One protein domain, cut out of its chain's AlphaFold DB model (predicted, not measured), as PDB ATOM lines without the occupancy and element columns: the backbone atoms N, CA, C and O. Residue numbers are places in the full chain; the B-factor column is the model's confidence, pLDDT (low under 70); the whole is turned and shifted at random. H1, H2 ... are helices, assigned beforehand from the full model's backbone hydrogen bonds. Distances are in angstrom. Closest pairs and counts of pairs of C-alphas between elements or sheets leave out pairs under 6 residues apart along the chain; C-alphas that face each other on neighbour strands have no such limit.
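Overview. This is residues 32 to 159 of the 519 residues of the protein "Predicted protein" of Nematostella vectensis (UniProt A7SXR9). A long helix, H6, runs side by side with H5 and H4 in a three-helix up-and-down bundle whose centres make a triangle, and H2 crosses H5 almost at a right angle on the side away from H6. H1 folds back along the first part of H2 as a helical hairpin, and short H3 packs on H6 near its first end. The printed part has 128 residues, with six named helices in the order H1 to H6 and no named strand; its class is all helix. It is compact, with a radius of gyration of the C-alphas of 14.7 A, and spans 46 by 31 by 27 A.

Arrangement. Start with H1, residues 32 to 41, and H2, residues 50 to 67: they touch as a hairpin, opposite ways at a steep tilt of 37 degrees, only just past shallow, with the closest C-alphas, Thr 37 and Ala 53, 5.6 A apart. Next look at H5, residues 104 to 123, which with its residues 110 to 117 touches residues 56 to 63 of H2, about perpendicular at 89 degrees; the closest C-alphas, Leu 56 and Ala 113, are 5.2 A apart. H3, residues 76 to 84, touches residues 130 to 137 of H6, residues 128 to 158, at a steep tilt of 54 degrees; the closest C-alphas, Cys 84 and Gly 133, are 4.5 A apart. H4, residues 86 to 98, touches H3 only at the corner, and only just, with 3 pairs of C-alphas within 8 A, the closest being Cys 82 and Leu 88 at 6.8 A. H4 and H5, a hairpin, also only just touch, with 3 pairs, at a shallow tilt of 22 degrees; Met 96 and Arg 107 have the closest C-alphas, 6.6 A apart. H5 and H6, another hairpin, touch with 17 pairs at a shallow tilt of 17 degrees, opposite ways, closest at the C-alphas of His 104 and Met 152, 5.9 A. H1 and H2 are each apart from H6. Each O i to N i+4 pair is within hydrogen-bond range in H1, H3 and H5, against 13 of 14 in H2, 8 of 9 in H4 and 26 of 27 in H6.

Along the chain. Find C-alpha 32 at (148.940, 114.269, 101.650), where H1 begins its 14.3 A. H2 covers 25.7 A, H3 11.9 A, H4 18.4 A and H5 29.0 A. H6 covers 45.6 A, from C-alpha 128 at (160.975, 120.357, 118.203) to C-alpha 158 at (116.289, 124.621, 126.283).

Size, cuts and confidence. The C-alphas farthest apart, Ser 127 and Asp 159, are 46.6 A apart. The printed part has no cut and no long link. Mean pLDDT of the printed part is 88.8; residue 153 and residues 155 to 158 are under 70.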
ATOM      1  N   PHE A  32     149.160 114.148 100.209       93.06
ATOM      2  CA  PHE A  32     148.940 114.269 101.650       93.06
ATOM      3  C   PHE A  32     147.655 113.562 102.117       93.06
ATOM      4  O   PHE A  32     147.654 112.880 103.146       93.06
ATOM      5  N   ALA A  33     146.557 113.716 101.371       93.94
ATOM      6  CA  ALA A  33     145.270 113.102 101.681       93.94
ATOM      7  C   ALA A  33     145.342 111.572 101.591       93.94
ATOM      8  O   ALA A  33     144.801 110.889 102.464       93.94
ATOM      9  N   GLU A  34     146.060 111.034 100.603       94.31
ATOM     10  CA  GLU A  34     146.303 109.594 100.460       94.31
ATOM     11  C   GLU A  34     147.097 109.031 101.648       94.31
ATOM     12  O   GLU A  34     146.646 108.090 102.307       94.31
ATOM     13  N   GLN A  35     148.235 109.650 101.986       93.81
ATOM     14  CA  GLN A  35     149.087 109.234 103.108       93.81
ATOM     15  C   GLN A  35     148.343 109.292 104.452       93.81
ATOM     16  O   GLN A  35     148.381 108.337 105.237       93.81
ATOM     17  N   PHE A  36     147.604 110.375 104.710       94.94
ATOM     18  CA  PHE A  36     146.815 110.509 105.935       94.94
ATOM     19  C   PHE A  36     145.653 109.502 105.978       94.94
ATOM     20  O   PHE A  36     145.393 108.906 107.025       94.94
ATOM     21  N   THR A  37     144.996 109.229 104.844       95.81
ATOM     22  CA  THR A  37     143.955 108.190 104.736       95.81
ATOM     23  C   THR A  37     144.516 106.799 105.030       95.81
ATOM     24  O   THR A  37     143.907 106.042 105.793       95.81
ATOM     25  N   ALA A  38     145.689 106.464 104.482       94.88
ATOM     26  CA  ALA A  38     146.375 105.204 104.751       94.88
ATOM     27  C   ALA A  38     146.715 105.054 106.244       94.88
ATOM     28  O   ALA A  38     146.418 104.019 106.842       94.88
ATOM     29  N   TRP A  39     147.232 106.109 106.885       95.38
ATOM     30  CA  TRP A  39     147.512 106.105 108.324       95.38
ATOM     31  C   TRP A  39     146.248 105.938 109.182       95.38
ATOM     32  O   TRP A  39     146.256 105.144 110.125       95.38
ATOM     33  N   LEU A  40     145.143 106.617 108.838       93.56
ATOM     34  CA  LEU A  40     143.850 106.496 109.532       93.56
ATOM     35  C   LEU A  40     143.268 105.073 109.464       93.56
ATOM     36  O   LEU A  40     142.633 104.623 110.422       93.56
ATOM     37  N   LYS A  41     143.485 104.373 108.345       94.19
ATOM     38  CA  LYS A  41     143.093 102.967 108.137       94.19
ATOM     39  C   LYS A  41     144.078 101.978 108.779       94.19
ATOM     40  O   LYS A  41     143.701 100.838 109.039       94.19
ATOM     41  N   GLY A  42     145.312 102.403 109.048       90.00
ATOM     42  CA  GLY A  42     146.346 101.618 109.719       90.00
ATOM     43  C   GLY A  42     146.218 101.570 111.246       90.00
ATOM     44  O   GLY A  42     145.348 102.195 111.860       90.00
ATOM     45  N   SER A  43     147.138 100.839 111.880       83.00
ATOM     46  CA  SER A  43     147.200 100.671 113.340       83.00
ATOM     47  C   SER A  43     147.439 101.987 114.089       83.00
ATOM     48  O   SER A  43     146.816 102.218 115.124       83.00
ATOM     49  N   GLY A  44     148.283 102.874 113.545       78.00
ATOM     50  CA  GLY A  44     148.580 104.188 114.127       78.00
ATOM     51  C   GLY A  44     147.357 105.103 114.224       78.00
ATOM     52  O   GLY A  44     147.170 105.771 115.239       78.00
ATOM     53  N   GLY A  45     146.486 105.076 113.213       81.94
ATOM     54  CA  GLY A  45     145.232 105.825 113.187       81.94
ATOM     55  C   GLY A  45     144.024 105.087 113.774       81.94
ATOM     56  O   GLY A  45     142.912 105.610 113.716       81.94
ATOM     57  N   GLY A  46     144.197 103.898 114.357       85.06
ATOM     58  CA  GLY A  46     143.118 103.168 115.030       85.06
ATOM     59  C   GLY A  46     142.163 102.401 114.108       85.06
ATOM     60  O   GLY A  46     141.001 102.219 114.474       85.06
ATOM     61  N   CYS A  47     142.641 101.944 112.946       87.62
ATOM     62  CA  CYS A  47     141.936 101.035 112.032       87.62
ATOM     63  C   CYS A  47     140.539 101.526 111.608       87.62
ATOM     64  O   CYS A  47     139.560 100.773 111.635       87.62
ATOM     65  N   LYS A  48     140.420 102.813 111.257       88.94
ATOM     66  CA  LYS A  48     139.143 103.417 110.855       88.94
ATOM     67  C   LYS A  48     138.658 102.821 109.531       88.94
ATOM     68  O   LYS A  48     139.462 102.509 108.654       88.94
ATOM     69  N   SER A  49     137.339 102.691 109.356       91.44
ATOM     70  CA  SER A  49     136.802 102.238 108.067       91.44
ATOM     71  C   SER A  49     137.057 103.277 106.975       91.44
ATOM     72  O   SER A  49     137.182 104.466 107.266       91.44
ATOM     73  N   ASP A  50     137.091 102.847 105.713       90.38
ATOM     74  CA  ASP A  50     137.396 103.732 104.584       90.38
ATOM     75  C   ASP A  50     136.505 104.988 104.570       90.38
ATOM     76  O   ASP A  50     136.991 106.114 104.671       90.38
ATOM     77  N   ARG A  51     135.182 104.795 104.657       89.88
ATOM     78  CA  ARG A  51     134.197 105.878 104.789       89.88
ATOM     79  C   ARG A  51     134.473 106.821 105.970       89.88
ATOM     80  O   ARG A  51     134.200 108.014 105.859       89.88
ATOM     81  N   GLN A  52     134.960 106.316 107.106       87.88
ATOM     82  CA  GLN A  52     135.306 107.155 108.260       87.88
ATOM     83  C   GLN A  52     136.590 107.954 108.010       87.88
ATOM     84  O   GLN A  52     136.623 109.140 108.333       87.88
ATOM     85  N   ALA A  53     137.614 107.333 107.418       91.38
ATOM     86  CA  ALA A  53     138.871 107.990 107.066       91.38
ATOM     87  C   ALA A  53     138.637 109.124 106.055       91.38
ATOM     88  O   ALA A  53     138.981 110.270 106.340       91.38
ATOM     89  N   GLN A  54     137.917 108.849 104.963       92.25
ATOM     90  CA  GLN A  54     137.530 109.842 103.949       92.25
ATOM     91  C   GLN A  54     136.768 111.038 104.564       92.25
ATOM     92  O   GLN A  54     137.044 112.200 104.265       92.25
ATOM     93  N   GLN A  55     135.849 110.783 105.507       92.25
ATOM     94  CA  GLN A  55     135.109 111.830 106.231       92.25
ATOM     95  C   GLN A  55     135.941 112.632 107.246       92.25
ATOM     96  O   GLN A  55     135.487 113.690 107.696       92.25
ATOM     97  N   LEU A  56     137.094 112.128 107.685       93.94
ATOM     98  CA  LEU A  56     138.032 112.857 108.542       93.94
ATOM     99  C   LEU A  56     138.974 113.700 107.684       93.94
ATOM    100  O   LEU A  56     139.109 114.895 107.939       93.94
ATOM    101  N   VAL A  57     139.532 113.107 106.627       95.62
ATOM    102  CA  VAL A  57     140.421 113.769 105.664       95.62
ATOM    103  C   VAL A  57     139.710 114.952 105.006       95.62
ATOM    104  O   VAL A  57     140.199 116.071 105.117       95.62
ATOM    105  N   SER A  58     138.490 114.780 104.484       94.56
ATOM    106  CA  SER A  58     137.715 115.878 103.875       94.56
ATOM    107  C   SER A  58     137.470 117.071 104.816       94.56
ATOM    108  O   SER A  58     137.443 118.220 104.377       94.56
ATOM    109  N   LYS A  59     137.326 116.840 106.129       94.94
ATOM    110  CA  LYS A  59     137.209 117.932 107.117       94.94
ATOM    111  C   LYS A  59     138.543 118.626 107.371       94.94
ATOM    112  O   LYS A  59     138.567 119.833 107.590       94.94
ATOM    113  N   CYS A  60     139.631 117.863 107.350       96.19
ATOM    114  CA  CYS A  60     140.986 118.375 107.503       96.19
ATOM    115  C   CYS A  60     141.392 119.232 106.300       96.19
ATOM    116  O   CYS A  60     141.871 120.338 106.503       96.19
ATOM    117  N   LEU A  61     141.118 118.789 105.070       95.31
ATOM    118  CA  LEU A  61     141.419 119.556 103.854       95.31
ATOM    119  C   LEU A  61     140.661 120.894 103.788       95.31
ATOM    120  O   LEU A  61     141.218 121.882 103.318       95.31
ATOM    121  N   LYS A  62     139.436 120.958 104.326       94.62
ATOM    122  CA  LYS A  62     138.662 122.209 104.483       94.62
ATOM    123  C   LYS A  62     139.234 123.142 105.543       94.62
ATOM    124  O   LYS A  62     139.267 124.348 105.342       94.62
ATOM    125  N   PHE A  63     139.695 122.592 106.667       95.25
ATOM    126  CA  PHE A  63     140.422 123.371 107.671       95.25
ATOM    127  C   PHE A  63     141.724 123.943 107.098       95.25
ATOM    128  O   PHE A  63     142.013 125.115 107.305       95.25
ATOM    129  N   LEU A  64     142.471 123.133 106.348       94.88
ATOM    130  CA  LEU A  64     143.727 123.538 105.729       94.88
ATOM    131  C   LEU A  64     143.495 124.623 104.664       94.88
ATOM    132  O   LEU A  64     144.083 125.688 104.795       94.88
ATOM    133  N   LYS A  65     142.570 124.442 103.706       93.25
ATOM    134  CA  LYS A  65     142.293 125.464 102.669       93.25
ATOM    135  C   LYS A  65     141.728 126.768 103.250       93.25
ATOM    136  O   LYS A  65     142.036 127.822 102.725       93.25
ATOM    137  N   PHE A  66     140.993 126.729 104.367       93.06
ATOM    138  CA  PHE A  66     140.614 127.943 105.117       93.06
ATOM    139  C   PHE A  66     141.814 128.652 105.775       93.06
ATOM    140  O   PHE A  66     141.796 129.858 105.993       93.06
ATOM    141  N   CYS A  67     142.854 127.911 106.158       91.38
ATOM    142  CA  CYS A  67     144.049 128.482 106.782       91.38
ATOM    143  C   CYS A  67     145.083 128.994 105.767       91.38
ATOM    144  O   CYS A  67     145.997 129.716 106.166       91.38
ATOM    145  N   SER A  68     144.952 128.604 104.499       88.94
ATOM    146  CA  SER A  68     145.832 128.951 103.383       88.94
ATOM    147  C   SER A  68     144.986 129.159 102.117       88.94
ATOM    148  O   SER A  68     145.028 128.353 101.187       88.94
ATOM    149  N   GLU A  69     144.142 130.196 102.124       82.19
ATOM    150  CA  GLU A  69     143.140 130.434 101.072       82.19
ATOM    151  C   GLU A  69     143.790 130.613  99.690       82.19
ATOM    152  O   GLU A  69     143.315 130.025  98.717       82.19
ATOM    153  N   ASP A  70     144.926 131.311  99.643       82.06
ATOM    154  CA  ASP A  70     145.698 131.618  98.429       82.06
ATOM    155  C   ASP A  70     146.528 130.435  97.885       82.06
ATOM    156  O   ASP A  70     147.020 130.490  96.762       82.06
ATOM    157  N   GLU A  71     146.692 129.353  98.657       83.69
ATOM    158  CA  GLU A  71     147.558 128.219  98.297       83.69
ATOM    159  C   GLU A  71     146.758 127.086  97.649       83.69
ATOM    160  O   GLU A  71     145.852 126.525  98.271       83.69
ATOM    161  N   ASP A  72     147.100 126.697  96.421       80.31
ATOM    162  CA  ASP A  72     146.427 125.602  95.701       80.31
ATOM    163  C   ASP A  72     147.110 124.235  95.870       80.31
ATOM    164  O   ASP A  72     146.488 123.190  95.652       80.31
ATOM    165  N   HIS A  73     148.357 124.213  96.347       86.19
ATOM    166  CA  HIS A  73     149.117 122.988  96.595       86.19
ATOM    167  C   HIS A  73     149.407 122.793  98.085       86.19
ATOM    168  O   HIS A  73     149.991 123.643  98.748       86.19
ATOM    169  N   LEU A  74     149.020 121.634  98.623       90.38
ATOM    170  CA  LEU A  74     149.175 121.333 100.043       90.38
ATOM    171  C   LEU A  74     150.550 120.715 100.348       90.38
ATOM    172  O   LEU A  74     150.777 119.534 100.083       90.38
ATOM    173  N   THR A  75     151.442 121.495 100.959       90.06
ATOM    174  CA  THR A  75     152.752 121.034 101.455       90.06
ATOM    175  C   THR A  75     152.717 120.710 102.955       90.06
ATOM    176  O   THR A  75     151.812 121.131 103.680       90.06
ATOM    177  N   LEU A  76     153.713 119.967 103.455       90.31
ATOM    178  CA  LEU A  76     153.826 119.678 104.893       90.31
ATOM    179  C   LEU A  76     154.100 120.937 105.729       90.31
ATOM    180  O   LEU A  76     153.594 121.024 106.847       90.31
ATOM    181  N   ASP A  77     154.824 121.917 105.186       90.00
ATOM    182  CA  ASP A  77     155.092 123.188 105.866       90.00
ATOM    183  C   ASP A  77     153.817 124.025 106.026       90.00
ATOM    184  O   ASP A  77     153.576 124.577 107.100       90.00
ATOM    185  N   ILE A  78     152.942 124.042 105.008       91.25
ATOM    186  CA  ILE A  78     151.601 124.640 105.106       91.25
ATOM    187  C   ILE A  78     150.793 123.916 106.190       91.25
ATOM    188  O   ILE A  78     150.259 124.563 107.089       91.25
ATOM    189  N   VAL A  79     150.754 122.575 106.179       93.12
ATOM    190  CA  VAL A  79     150.054 121.789 107.216       93.12
ATOM    191  C   VAL A  79     150.555 122.135 108.621       93.12
ATOM    192  O   VAL A  79     149.743 122.368 109.521       93.12
ATOM    193  N   ASP A  80     151.870 122.202 108.822       93.50
ATOM    194  CA  ASP A  80     152.461 122.505 110.124       93.50
ATOM    195  C   ASP A  80     152.223 123.962 110.543       93.50
ATOM    196  O   ASP A  80     151.917 124.199 111.712       93.50
ATOM    197  N   PHE A  81     152.252 124.924 109.615       92.06
ATOM    198  CA  PHE A  81     151.865 126.317 109.862       92.06
ATOM    199  C   PHE A  81     150.401 126.436 110.314       92.06
ATOM    200  O   PHE A  81     150.123 127.006 111.377       92.06
ATOM    201  N   CYS A  82     149.463 125.842 109.567       93.25
ATOM    202  CA  CYS A  82     148.037 125.857 109.901       93.25
ATOM    203  C   CYS A  82     147.780 125.225 111.278       93.25
ATOM    204  O   CYS A  82     147.022 125.758 112.092       93.25
ATOM    205  N   LEU A  83     148.437 124.096 111.569       93.81
ATOM    206  CA  LEU A  83     148.299 123.389 112.840       93.81
ATOM    207  C   LEU A  83     149.013 124.073 114.010       93.81
ATOM    208  O   LEU A  83     148.566 123.918 115.145       93.81
ATOM    209  N   CYS A  84     150.096 124.816 113.786       93.56
ATOM    210  CA  CYS A  84     150.832 125.522 114.842       93.56
ATOM    211  C   CYS A  84     150.294 126.931 115.132       93.56
ATOM    212  O   CYS A  84     150.849 127.616 115.991       93.56
ATOM    213  N   SER A  85     149.200 127.351 114.481       90.12
ATOM    214  CA  SER A  85     148.556 128.653 114.688       90.12
ATOM    215  C   SER A  85     147.200 128.539 115.416       90.12
ATOM    216  O   SER A  85     146.149 128.392 114.781       90.12
ATOM    217  N   PRO A  86     147.161 128.680 116.760       86.50
ATOM    218  CA  PRO A  86     145.909 128.724 117.522       86.50
ATOM    219  C   PRO A  86     144.937 129.823 117.069       86.50
ATOM    220  O   PRO A  86     143.732 129.678 117.253       86.50
ATOM    221  N   ASN A  87     145.444 130.907 116.468       89.12
ATOM    222  CA  ASN A  87     144.629 132.007 115.951       89.12
ATOM    223  C   ASN A  87     143.811 131.591 114.719       89.12
ATOM    224  O   ASN A  87     142.636 131.945 114.632       89.12
ATOM    225  N   LEU A  88     144.390 130.813 113.798       91.12
ATOM    226  CA  LEU A  88     143.661 130.285 112.638       91.12
ATOM    227  C   LEU A  88     142.614 129.254 113.073       91.12
ATOM    228  O   LEU A  88     141.461 129.322 112.651       91.12
ATOM    229  N   LEU A  89     142.965 128.376 114.018       91.06
ATOM    230  CA  LEU A  89     142.015 127.434 114.613       91.06
ATOM    231  C   LEU A  89     140.872 128.129 115.379       91.06
ATOM    232  O   LEU A  89     139.748 127.625 115.384       91.06
ATOM    233  N   PHE A  90     141.130 129.274 116.018       89.56
ATOM    234  CA  PHE A  90     140.084 130.090 116.637       89.56
ATOM    235  C   PHE A  90     139.133 130.672 115.586       89.56
ATOM    236  O   PHE A  90     137.933 130.418 115.673       89.56
ATOM    237  N   LYS A  91     139.671 131.357 114.563       91.50
ATOM    238  CA  LYS A  91     138.882 131.890 113.440       91.50
ATOM    239  C   LYS A  91     138.014 130.798 112.810       91.50
ATOM    240  O   LYS A  91     136.805 130.956 112.733       91.50
ATOM    241  N   PHE A  92     138.597 129.641 112.497       92.81
ATOM    242  CA  PHE A  92     137.869 128.496 111.945       92.81
ATOM    243  C   PHE A  92     136.736 128.001 112.858       92.81
ATOM    244  O   PHE A  92     135.638 127.676 112.401       92.81
ATOM    245  N   ALA A  93     136.977 127.941 114.173       90.75
ATOM    246  CA  ALA A  93     135.969 127.521 115.141       90.75
ATOM    247  C   ALA A  93     134.765 128.476 115.212       90.75
ATOM    248  O   ALA A  93     133.653 128.004 115.499       90.75
ATOM    249  N   ASP A  94     134.985 129.763 114.932       89.12
ATOM    250  CA  ASP A  94     133.967 130.809 114.878       89.12
ATOM    251  C   ASP A  94     133.279 130.879 113.505       89.12
ATOM    252  O   ASP A  94     132.051 130.829 113.479       89.12
ATOM    253  N   SER A  95     134.001 130.832 112.378       88.88
ATOM    254  CA  SER A  95     133.432 130.762 111.014       88.88
ATOM    255  C   SER A  95     132.517 129.546 110.822       88.88
ATOM    256  O   SER A  95     131.417 129.650 110.271       88.88
ATOM    257  N   MET A  96     132.873 128.395 111.410       90.62
ATOM    258  CA  MET A  96     131.975 127.236 111.485       90.62
ATOM    259  C   MET A  96     130.632 127.527 112.197       90.62
ATOM    260  O   MET A  96     129.670 126.779 112.011       90.62
ATOM    261  N   GLN A  97     130.558 128.546 113.061       85.44
ATOM    262  CA  GLN A  97     129.352 128.965 113.788       85.44
ATOM    263  C   GLN A  97     128.592 130.094 113.087       85.44
ATOM    264  O   GLN A  97     127.372 129.994 112.979       85.44
ATOM    265  N   SER A  98     129.278 131.166 112.692       84.31
ATOM    266  CA  SER A  98     128.680 132.389 112.141       84.31
ATOM    267  C   SER A  98     128.308 132.227 110.669       84.31
ATOM    268  O   SER A  98     127.146 132.389 110.296       84.31
ATOM    269  N   GLU A  99     129.290 131.866 109.847       85.00
ATOM    270  CA  GLU A  99     129.179 131.818 108.389       85.00
ATOM    271  C   GLU A  99     128.541 130.502 107.940       85.00
ATOM    272  O   GLU A  99     127.503 130.487 107.281       85.00
ATOM    273  N   TRP A 100     129.122 129.370 108.349       84.38
ATOM    274  CA  TRP A 100     128.676 128.050 107.883       84.38
ATOM    275  C   TRP A 100     127.451 127.539 108.653       84.38
ATOM    276  O   TRP A 100     126.795 126.587 108.228       84.38
ATOM    277  N   GLN A 101     127.167 128.144 109.813       79.81
ATOM    278  CA  GLN A 101     126.043 127.822 110.701       79.81
ATOM    279  C   GLN A 101     125.938 126.321 111.031       79.81
ATOM    280  O   GLN A 101     124.845 125.760 111.161       79.81
ATOM    281  N   LEU A 102     127.088 125.651 111.185       81.31
ATOM    282  CA  LEU A 102     127.139 124.222 111.475       81.31
ATOM    283  C   LEU A 102     126.573 123.923 112.867       81.31
ATOM    284  O   LEU A 102     126.991 124.483 113.886       81.31
ATOM    285  N   GLY A 103     125.693 122.920 112.921       79.94
ATOM    286  CA  GLY A 103     125.247 122.325 114.178       79.94
ATOM    287  C   GLY A 103     126.431 121.845 115.026       79.94
ATOM    288  O   GLY A 103     127.460 121.401 114.507       79.94
ATOM    289  N   HIS A 104     126.289 121.896 116.353       84.12
ATOM    290  CA  HIS A 104     127.389 121.629 117.285       84.12
ATOM    291  C   HIS A 104     128.069 120.262 117.084       84.12
ATOM    292  O   HIS A 104     129.256 120.127 117.368       84.12
ATOM    293  N   ALA A 105     127.347 119.255 116.580       78.12
ATOM    294  CA  ALA A 105     127.889 117.924 116.310       78.12
ATOM    295  C   ALA A 105     128.817 117.930 115.087       78.12
ATOM    296  O   ALA A 105     129.878 117.315 115.136       78.12
ATOM    297  N   GLY A 106     128.464 118.689 114.041       85.56
ATOM    298  CA  GLY A 106     129.343 118.954 112.904       85.56
ATOM    299  C   GLY A 106     130.619 119.659 113.360       85.56
ATOM    300  O   GLY A 106     131.708 119.159 113.104       85.56
ATOM    301  N   ARG A 107     130.484 120.738 114.146       89.81
ATOM    302  CA  ARG A 107     131.623 121.483 114.720       89.81
ATOM    303  C   ARG A 107     132.552 120.598 115.550       89.81
ATOM    304  O   ARG A 107     133.760 120.624 115.345       89.81
ATOM    305  N   ILE A 108     132.014 119.771 116.452       89.94
ATOM    306  CA  ILE A 108     132.838 118.812 117.208       89.94
ATOM    307  C   ILE A 108     133.480 117.785 116.262       89.94
ATOM    308  O   ILE A 108     134.649 117.471 116.434       89.94
ATOM    309  N   GLY A 109     132.767 117.318 115.234       90.38
ATOM    310  CA  GLY A 109     133.302 116.400 114.227       90.38
ATOM    311  C   GLY A 109     134.440 116.969 113.366       90.38
ATOM    312  O   GLY A 109     135.225 116.177 112.851       90.38
ATOM    313  N   TYR A 110     134.540 118.296 113.216       94.19
ATOM    314  CA  TYR A 110     135.710 118.988 112.654       94.19
ATOM    315  C   TYR A 110     136.853 119.069 113.675       94.19
ATOM    316  O   TYR A 110     137.976 118.694 113.359       94.19
ATOM    317  N   LEU A 111     136.574 119.479 114.917       94.50
ATOM    318  CA  LEU A 111     137.590 119.565 115.981       94.50
ATOM    319  C   LEU A 111     138.233 118.200 116.294       94.50
ATOM    320  O   LEU A 111     139.437 118.128 116.526       94.50
ATOM    321  N   ASP A 112     137.444 117.123 116.269       93.25
ATOM    322  CA  ASP A 112     137.929 115.747 116.422       93.25
ATOM    323  C   ASP A 112     138.785 115.314 115.214       93.25
ATOM    324  O   ASP A 112     139.785 114.628 115.399       93.25
ATOM    325  N   ALA A 113     138.463 115.765 113.993       95.12
ATOM    326  CA  ALA A 113     139.280 115.501 112.805       95.12
ATOM    327  C   ALA A 113     140.640 116.218 112.863       95.12
ATOM    328  O   ALA A 113     141.675 115.605 112.615       95.12
ATOM    329  N   ILE A 114     140.656 117.489 113.274       95.88
ATOM    330  CA  ILE A 114     141.897 118.263 113.433       95.88
ATOM    331  C   ILE A 114     142.766 117.662 114.558       95.88
ATOM    332  O   ILE A 114     143.987 117.639 114.440       95.88
ATOM    333  N   ALA A 115     142.177 117.096 115.617       94.62
ATOM    334  CA  ALA A 115     142.935 116.390 116.659       94.62
ATOM    335  C   ALA A 115     143.623 115.102 116.149       94.62
ATOM    336  O   ALA A 115     144.749 114.796 116.553       94.62
ATOM    337  N   GLU A 116     142.979 114.367 115.240       94.62
ATOM    338  CA  GLU A 116     143.578 113.219 114.542       94.62
ATOM    339  C   GLU A 116     144.726 113.670 113.622       94.62
ATOM    340  O   GLU A 116     145.800 113.075 113.648       94.62
ATOM    341  N   LEU A 117     144.548 114.777 112.890       95.12
ATOM    342  CA  LEU A 117     145.578 115.391 112.042       95.12
ATOM    343  C   LEU A 117     146.811 115.857 112.847       95.12
ATOM    344  O   LEU A 117     147.947 115.577 112.461       95.12
ATOM    345  N   VAL A 118     146.604 116.498 114.005       94.62
ATOM    346  CA  VAL A 118     147.683 116.847 114.953       94.62
ATOM    347  C   VAL A 118     148.429 115.594 115.421       94.62
ATOM    348  O   VAL A 118     149.652 115.613 115.547       94.62
ATOM    349  N   THR A 119     147.709 114.499 115.678       93.31
ATOM    350  CA  THR A 119     148.312 113.230 116.114       93.31
ATOM    351  C   THR A 119     149.149 112.608 114.995       93.31
ATOM    352  O   THR A 119     150.290 112.223 115.237       93.31
ATOM    353  N   TYR A 120     148.631 112.594 113.764       94.31
ATOM    354  CA  TYR A 120     149.358 112.163 112.570       94.31
ATOM    355  C   TYR A 120     150.667 112.940 112.378       94.31
ATOM    356  O   TYR A 120     151.721 112.322 112.228       94.31
ATOM    357  N   ARG A 121     150.647 114.279 112.444       93.25
ATOM    358  CA  ARG A 121     151.879 115.076 112.296       93.25
ATOM    359  C   ARG A 121     152.889 114.822 113.415       93.25
ATOM    360  O   ARG A 121     154.056 114.621 113.111       93.25
ATOM    361  N   LYS A 122     152.454 114.710 114.678       92.00
ATOM    362  CA  LYS A 122     153.350 114.377 115.808       92.00
ATOM    363  C   LYS A 122     154.100 113.050 115.641       92.00
ATOM    364  O   LYS A 122     155.207 112.932 116.152       92.00
ATOM    365  N   VAL A 123     153.501 112.060 114.974       89.19
ATOM    366  CA  VAL A 123     154.123 110.741 114.748       89.19
ATOM    367  C   VAL A 123     155.059 110.752 113.533       89.19
ATOM    368  O   VAL A 123     156.081 110.073 113.548       89.19
ATOM    369  N   ASN A 124     154.764 111.551 112.505       86.31
ATOM    370  CA  ASN A 124     155.545 111.618 111.265       86.31
ATOM    371  C   ASN A 124     156.665 112.675 111.320       86.31
ATOM    372  O   ASN A 124     156.694 113.589 110.495       86.31
ATOM    373  N   GLY A 125     157.560 112.540 112.308       72.44
ATOM    374  CA  GLY A 125     158.864 113.220 112.363       72.44
ATOM    375  C   GLY A 125     158.824 114.741 112.184       72.44
ATOM    376  O   GLY A 125     159.222 115.250 111.142       72.44
ATOM    377  N   VAL A 126     158.367 115.473 113.201       85.94
ATOM    378  CA  VAL A 126     158.358 116.949 113.215       85.94
ATOM    379  C   VAL A 126     159.541 117.527 113.987       85.94
ATOM    380  O   VAL A 126     160.060 116.899 114.908       85.94
ATOM    381  N   SER A 127     159.935 118.761 113.660       89.50
ATOM    382  CA  SER A 127     160.924 119.499 114.450       89.50
ATOM    383  C   SER A 127     160.399 119.821 115.857       89.50
ATOM    384  O   SER A 127     159.197 119.986 116.077       89.50
ATOM    385  N   GLU A 128     161.308 119.992 116.817       88.50
ATOM    386  CA  GLU A 128     160.975 120.357 118.203       88.50
ATOM    387  C   GLU A 128     160.156 121.658 118.319       88.50
ATOM    388  O   GLU A 128     159.306 121.800 119.202       88.50
ATOM    389  N   ALA A 129     160.373 122.615 117.412       89.62
ATOM    390  CA  ALA A 129     159.582 123.843 117.351       89.62
ATOM    391  C   ALA A 129     158.118 123.555 116.969       89.62
ATOM    392  O   ALA A 129     157.198 123.996 117.668       89.62
ATOM    393  N   VAL A 130     157.905 122.752 115.921       91.19
ATOM    394  CA  VAL A 130     156.573 122.313 115.476       91.19
ATOM    395  C   VAL A 130     155.898 121.461 116.556       91.19
ATOM    396  O   VAL A 130     154.738 121.691 116.885       91.19
ATOM    397  N   LEU A 131     156.618 120.545 117.212       92.25
ATOM    398  CA  LEU A 131     156.067 119.686 118.270       92.25
ATOM    399  C   LEU A 131     155.506 120.487 119.463       92.25
ATOM    400  O   LEU A 131     154.450 120.134 120.015       92.25
ATOM    401  N   ARG A 132     156.154 121.603 119.832       90.88
ATOM    402  CA  ARG A 132     155.639 122.560 120.830       90.88
ATOM    403  C   ARG A 132     154.390 123.302 120.333       90.88
ATOM    404  O   ARG A 132     153.414 123.405 121.084       90.88
ATOM    405  N   GLY A 133     154.371 123.739 119.073       92.25
ATOM    406  CA  GLY A 133     153.191 124.329 118.424       92.25
ATOM    407  C   GLY A 133     151.984 123.381 118.433       92.25
ATOM    408  O   GLY A 133     150.950 123.686 119.029       92.25
ATOM    409  N   LEU A 134     152.157 122.162 117.915       93.56
ATOM    410  CA  LEU A 134     151.146 121.096 117.902       93.56
ATOM    411  C   LEU A 134     150.615 120.741 119.304       93.56
ATOM    412  O   LEU A 134     149.452 120.364 119.467       93.56
ATOM    413  N   SER A 135     151.441 120.848 120.347       92.25
ATOM    414  CA  SER A 135     151.031 120.603 121.741       92.25
ATOM    415  C   SER A 135     150.223 121.758 122.349       92.25
ATOM    416  O   SER A 135     149.312 121.530 123.154       92.25
ATOM    417  N   THR A 136     150.480 122.983 121.895       91.69
ATOM    418  CA  THR A 136     149.668 124.163 122.217       91.69
ATOM    419  C   THR A 136     148.292 124.047 121.556       91.69
ATOM    420  O   THR A 136     147.262 124.199 122.221       91.69
ATOM    421  N   THR A 137     148.257 123.654 120.281       92.69
ATOM    422  CA  THR A 137     147.023 123.435 119.514       92.69
ATOM    423  C   THR A 137     146.165 122.304 120.076       92.69
ATOM    424  O   THR A 137     144.962 122.488 120.241       92.69
ATOM    425  N   ASP A 138     146.745 121.173 120.479       91.75
ATOM    426  CA  ASP A 138     146.016 120.089 121.158       91.75
ATOM    427  C   ASP A 138     145.349 120.566 122.474       91.75
ATOM    428  O   ASP A 138     144.177 120.283 122.750       91.75
ATOM    429  N   THR A 139     146.046 121.394 123.259       91.44
ATOM    430  CA  THR A 139     145.478 122.028 124.463       91.44
ATOM    431  C   THR A 139     144.310 122.963 124.118       91.44
ATOM    432  O   THR A 139     143.282 122.971 124.810       91.44
ATOM    433  N   TYR A 140     144.429 123.718 123.025       90.88
ATOM    434  CA  TYR A 140     143.388 124.618 122.539       90.88
ATOM    435  C   TYR A 140     142.160 123.861 121.997       90.88
ATOM    436  O   TYR A 140     141.037 124.138 122.426       90.88
ATOM    437  N   LEU A 141     142.357 122.832 121.162       93.50
ATOM    438  CA  LEU A 141     141.314 121.926 120.664       93.50
ATOM    439  C   LEU A 141     140.491 121.347 121.819       93.50
ATOM    440  O   LEU A 141     139.262 121.444 121.817       93.50
ATOM    441  N   LYS A 142     141.151 120.830 122.865       90.94
ATOM    442  CA  LYS A 142     140.486 120.321 124.081       90.94
ATOM    443  C   LYS A 142     139.601 121.381 124.750       90.94
ATOM    444  O   LYS A 142     138.502 121.054 125.213       90.94
ATOM    445  N   LYS A 143     140.035 122.649 124.784       90.56
ATOM    446  CA  LYS A 143     139.270 123.781 125.339       90.56
ATOM    447  C   LYS A 143     138.057 124.125 124.468       90.56
ATOM    448  O   LYS A 143     136.941 124.125 124.991       90.56
ATOM    449  N   VAL A 144     138.238 124.344 123.163       90.38
ATOM    450  CA  VAL A 144     137.141 124.673 122.227       90.38
ATOM    451  C   VAL A 144     136.114 123.546 122.179       90.38
ATOM    452  O   VAL A 144     134.925 123.781 122.393       90.38
ATOM    453  N   ARG A 145     136.561 122.294 122.029       90.94
ATOM    454  CA  ARG A 145     135.705 121.100 122.040       90.94
ATOM    455  C   ARG A 145     134.854 121.018 123.307       90.94
ATOM    456  O   ARG A 145     133.663 120.709 123.230       90.94
ATOM    457  N   LYS A 146     135.430 121.319 124.478       88.19
ATOM    458  CA  LYS A 146     134.714 121.363 125.765       88.19
ATOM    459  C   LYS A 146     133.685 122.498 125.812       88.19
ATOM    460  O   LYS A 146     132.600 122.281 126.357       88.19
ATOM    461  N   THR A 147     133.989 123.659 125.230       88.50
ATOM    462  CA  THR A 147     133.058 124.792 125.091       88.50
ATOM    463  C   THR A 147     131.888 124.442 124.174       88.50
ATOM    464  O   THR A 147     130.748 124.494 124.633       88.50
ATOM    465  N   VAL A 148     132.136 123.960 122.951       86.31
ATOM    466  CA  VAL A 148     131.075 123.533 122.018       86.31
ATOM    467  C   VAL A 148     130.232 122.409 122.636       86.31
ATOM    468  O   VAL A 148     129.005 122.477 122.630       86.31
ATOM    469  N   SER A 149     130.858 121.438 123.312       80.94
ATOM    470  CA  SER A 149     130.150 120.384 124.063       80.94
ATOM    471  C   SER A 149     129.333 120.910 125.255       80.94
ATOM    472  O   SER A 149     128.425 120.228 125.736       80.94
ATOM    473  N   LYS A 150     129.654 122.088 125.806       83.06
ATOM    474  CA  LYS A 150     128.853 122.755 126.847       83.06
ATOM    475  C   LYS A 150     127.673 123.500 126.217       83.06
ATOM    476  O   LYS A 150     126.561 123.305 126.693       83.06
ATOM    477  N   MET A 151     127.903 124.269 125.151       81.69
ATOM    478  CA  MET A 151     126.855 124.966 124.387       81.69
ATOM    479  C   MET A 151     125.796 123.977 123.892       81.69
ATOM    480  O   MET A 151     124.623 124.132 124.205       81.69
ATOM    481  N   MET A 152     126.235 122.882 123.267       78.06
ATOM    482  CA  MET A 152     125.384 121.790 122.794       78.06
ATOM    483  C   MET A 152     124.472 121.224 123.893       78.06
ATOM    484  O   MET A 152     123.266 121.103 123.702       78.06
ATOM    485  N   ARG A 153     125.022 120.936 125.081       69.94
ATOM    486  CA  ARG A 153     124.233 120.435 126.220       69.94
ATOM    487  C   ARG A 153     123.249 121.472 126.769       69.94
ATOM    488  O   ARG A 153     122.165 121.086 127.197       69.94
ATOM    489  N   LEU A 154     123.612 122.756 126.771       75.19
ATOM    490  CA  LEU A 154     122.712 123.839 127.176       75.19
ATOM    491  C   LEU A 154     121.555 123.982 126.178       75.19
ATOM    492  O   LEU A 154     120.403 123.895 126.595       75.19
ATOM    493  N   GLN A 155     121.851 124.068 124.878       69.88
ATOM    494  CA  GLN A 155     120.840 124.188 123.825       69.88
ATOM    495  C   GLN A 155     119.859 123.004 123.817       69.88
ATOM    496  O   GLN A 155     118.656 123.188 123.754       69.88
ATOM    497  N   TRP A 156     120.325 121.766 123.974       66.69
ATOM    498  CA  TRP A 156     119.426 120.604 124.068       66.69
ATOM    499  C   TRP A 156     118.521 120.573 125.301       66.69
ATOM    500  O   TRP A 156     117.515 119.851 125.327       66.69
ATOM    501  N   THR A 157     118.930 121.285 126.350       63.53
ATOM    502  CA  THR A 157     118.123 121.454 127.553       63.53
ATOM    503  C   THR A 157     116.968 122.399 127.208       63.53
ATOM    504  O   THR A 157     115.818 121.976 127.327       63.53
ATOM    505  N   SER A 158     117.268 123.584 126.652       66.25
ATOM    506  CA  SER A 158     116.289 124.621 126.283       66.25
ATOM    507  C   SER A 158     115.386 124.276 125.094       66.25
ATOM    508  O   SER A 158     114.181 124.483 125.182       66.25
ATOM    509  N   ASP A 159     115.931 123.747 123.997       70.38
ATOM    510  CA  ASP A 159     115.199 123.561 122.739       70.38
ATOM    511  C   ASP A 159     114.139 122.467 122.924       70.38
ATOM    512  O   ASP A 159     114.470 121.304 123.179       70.38
TER     513      ASP A 159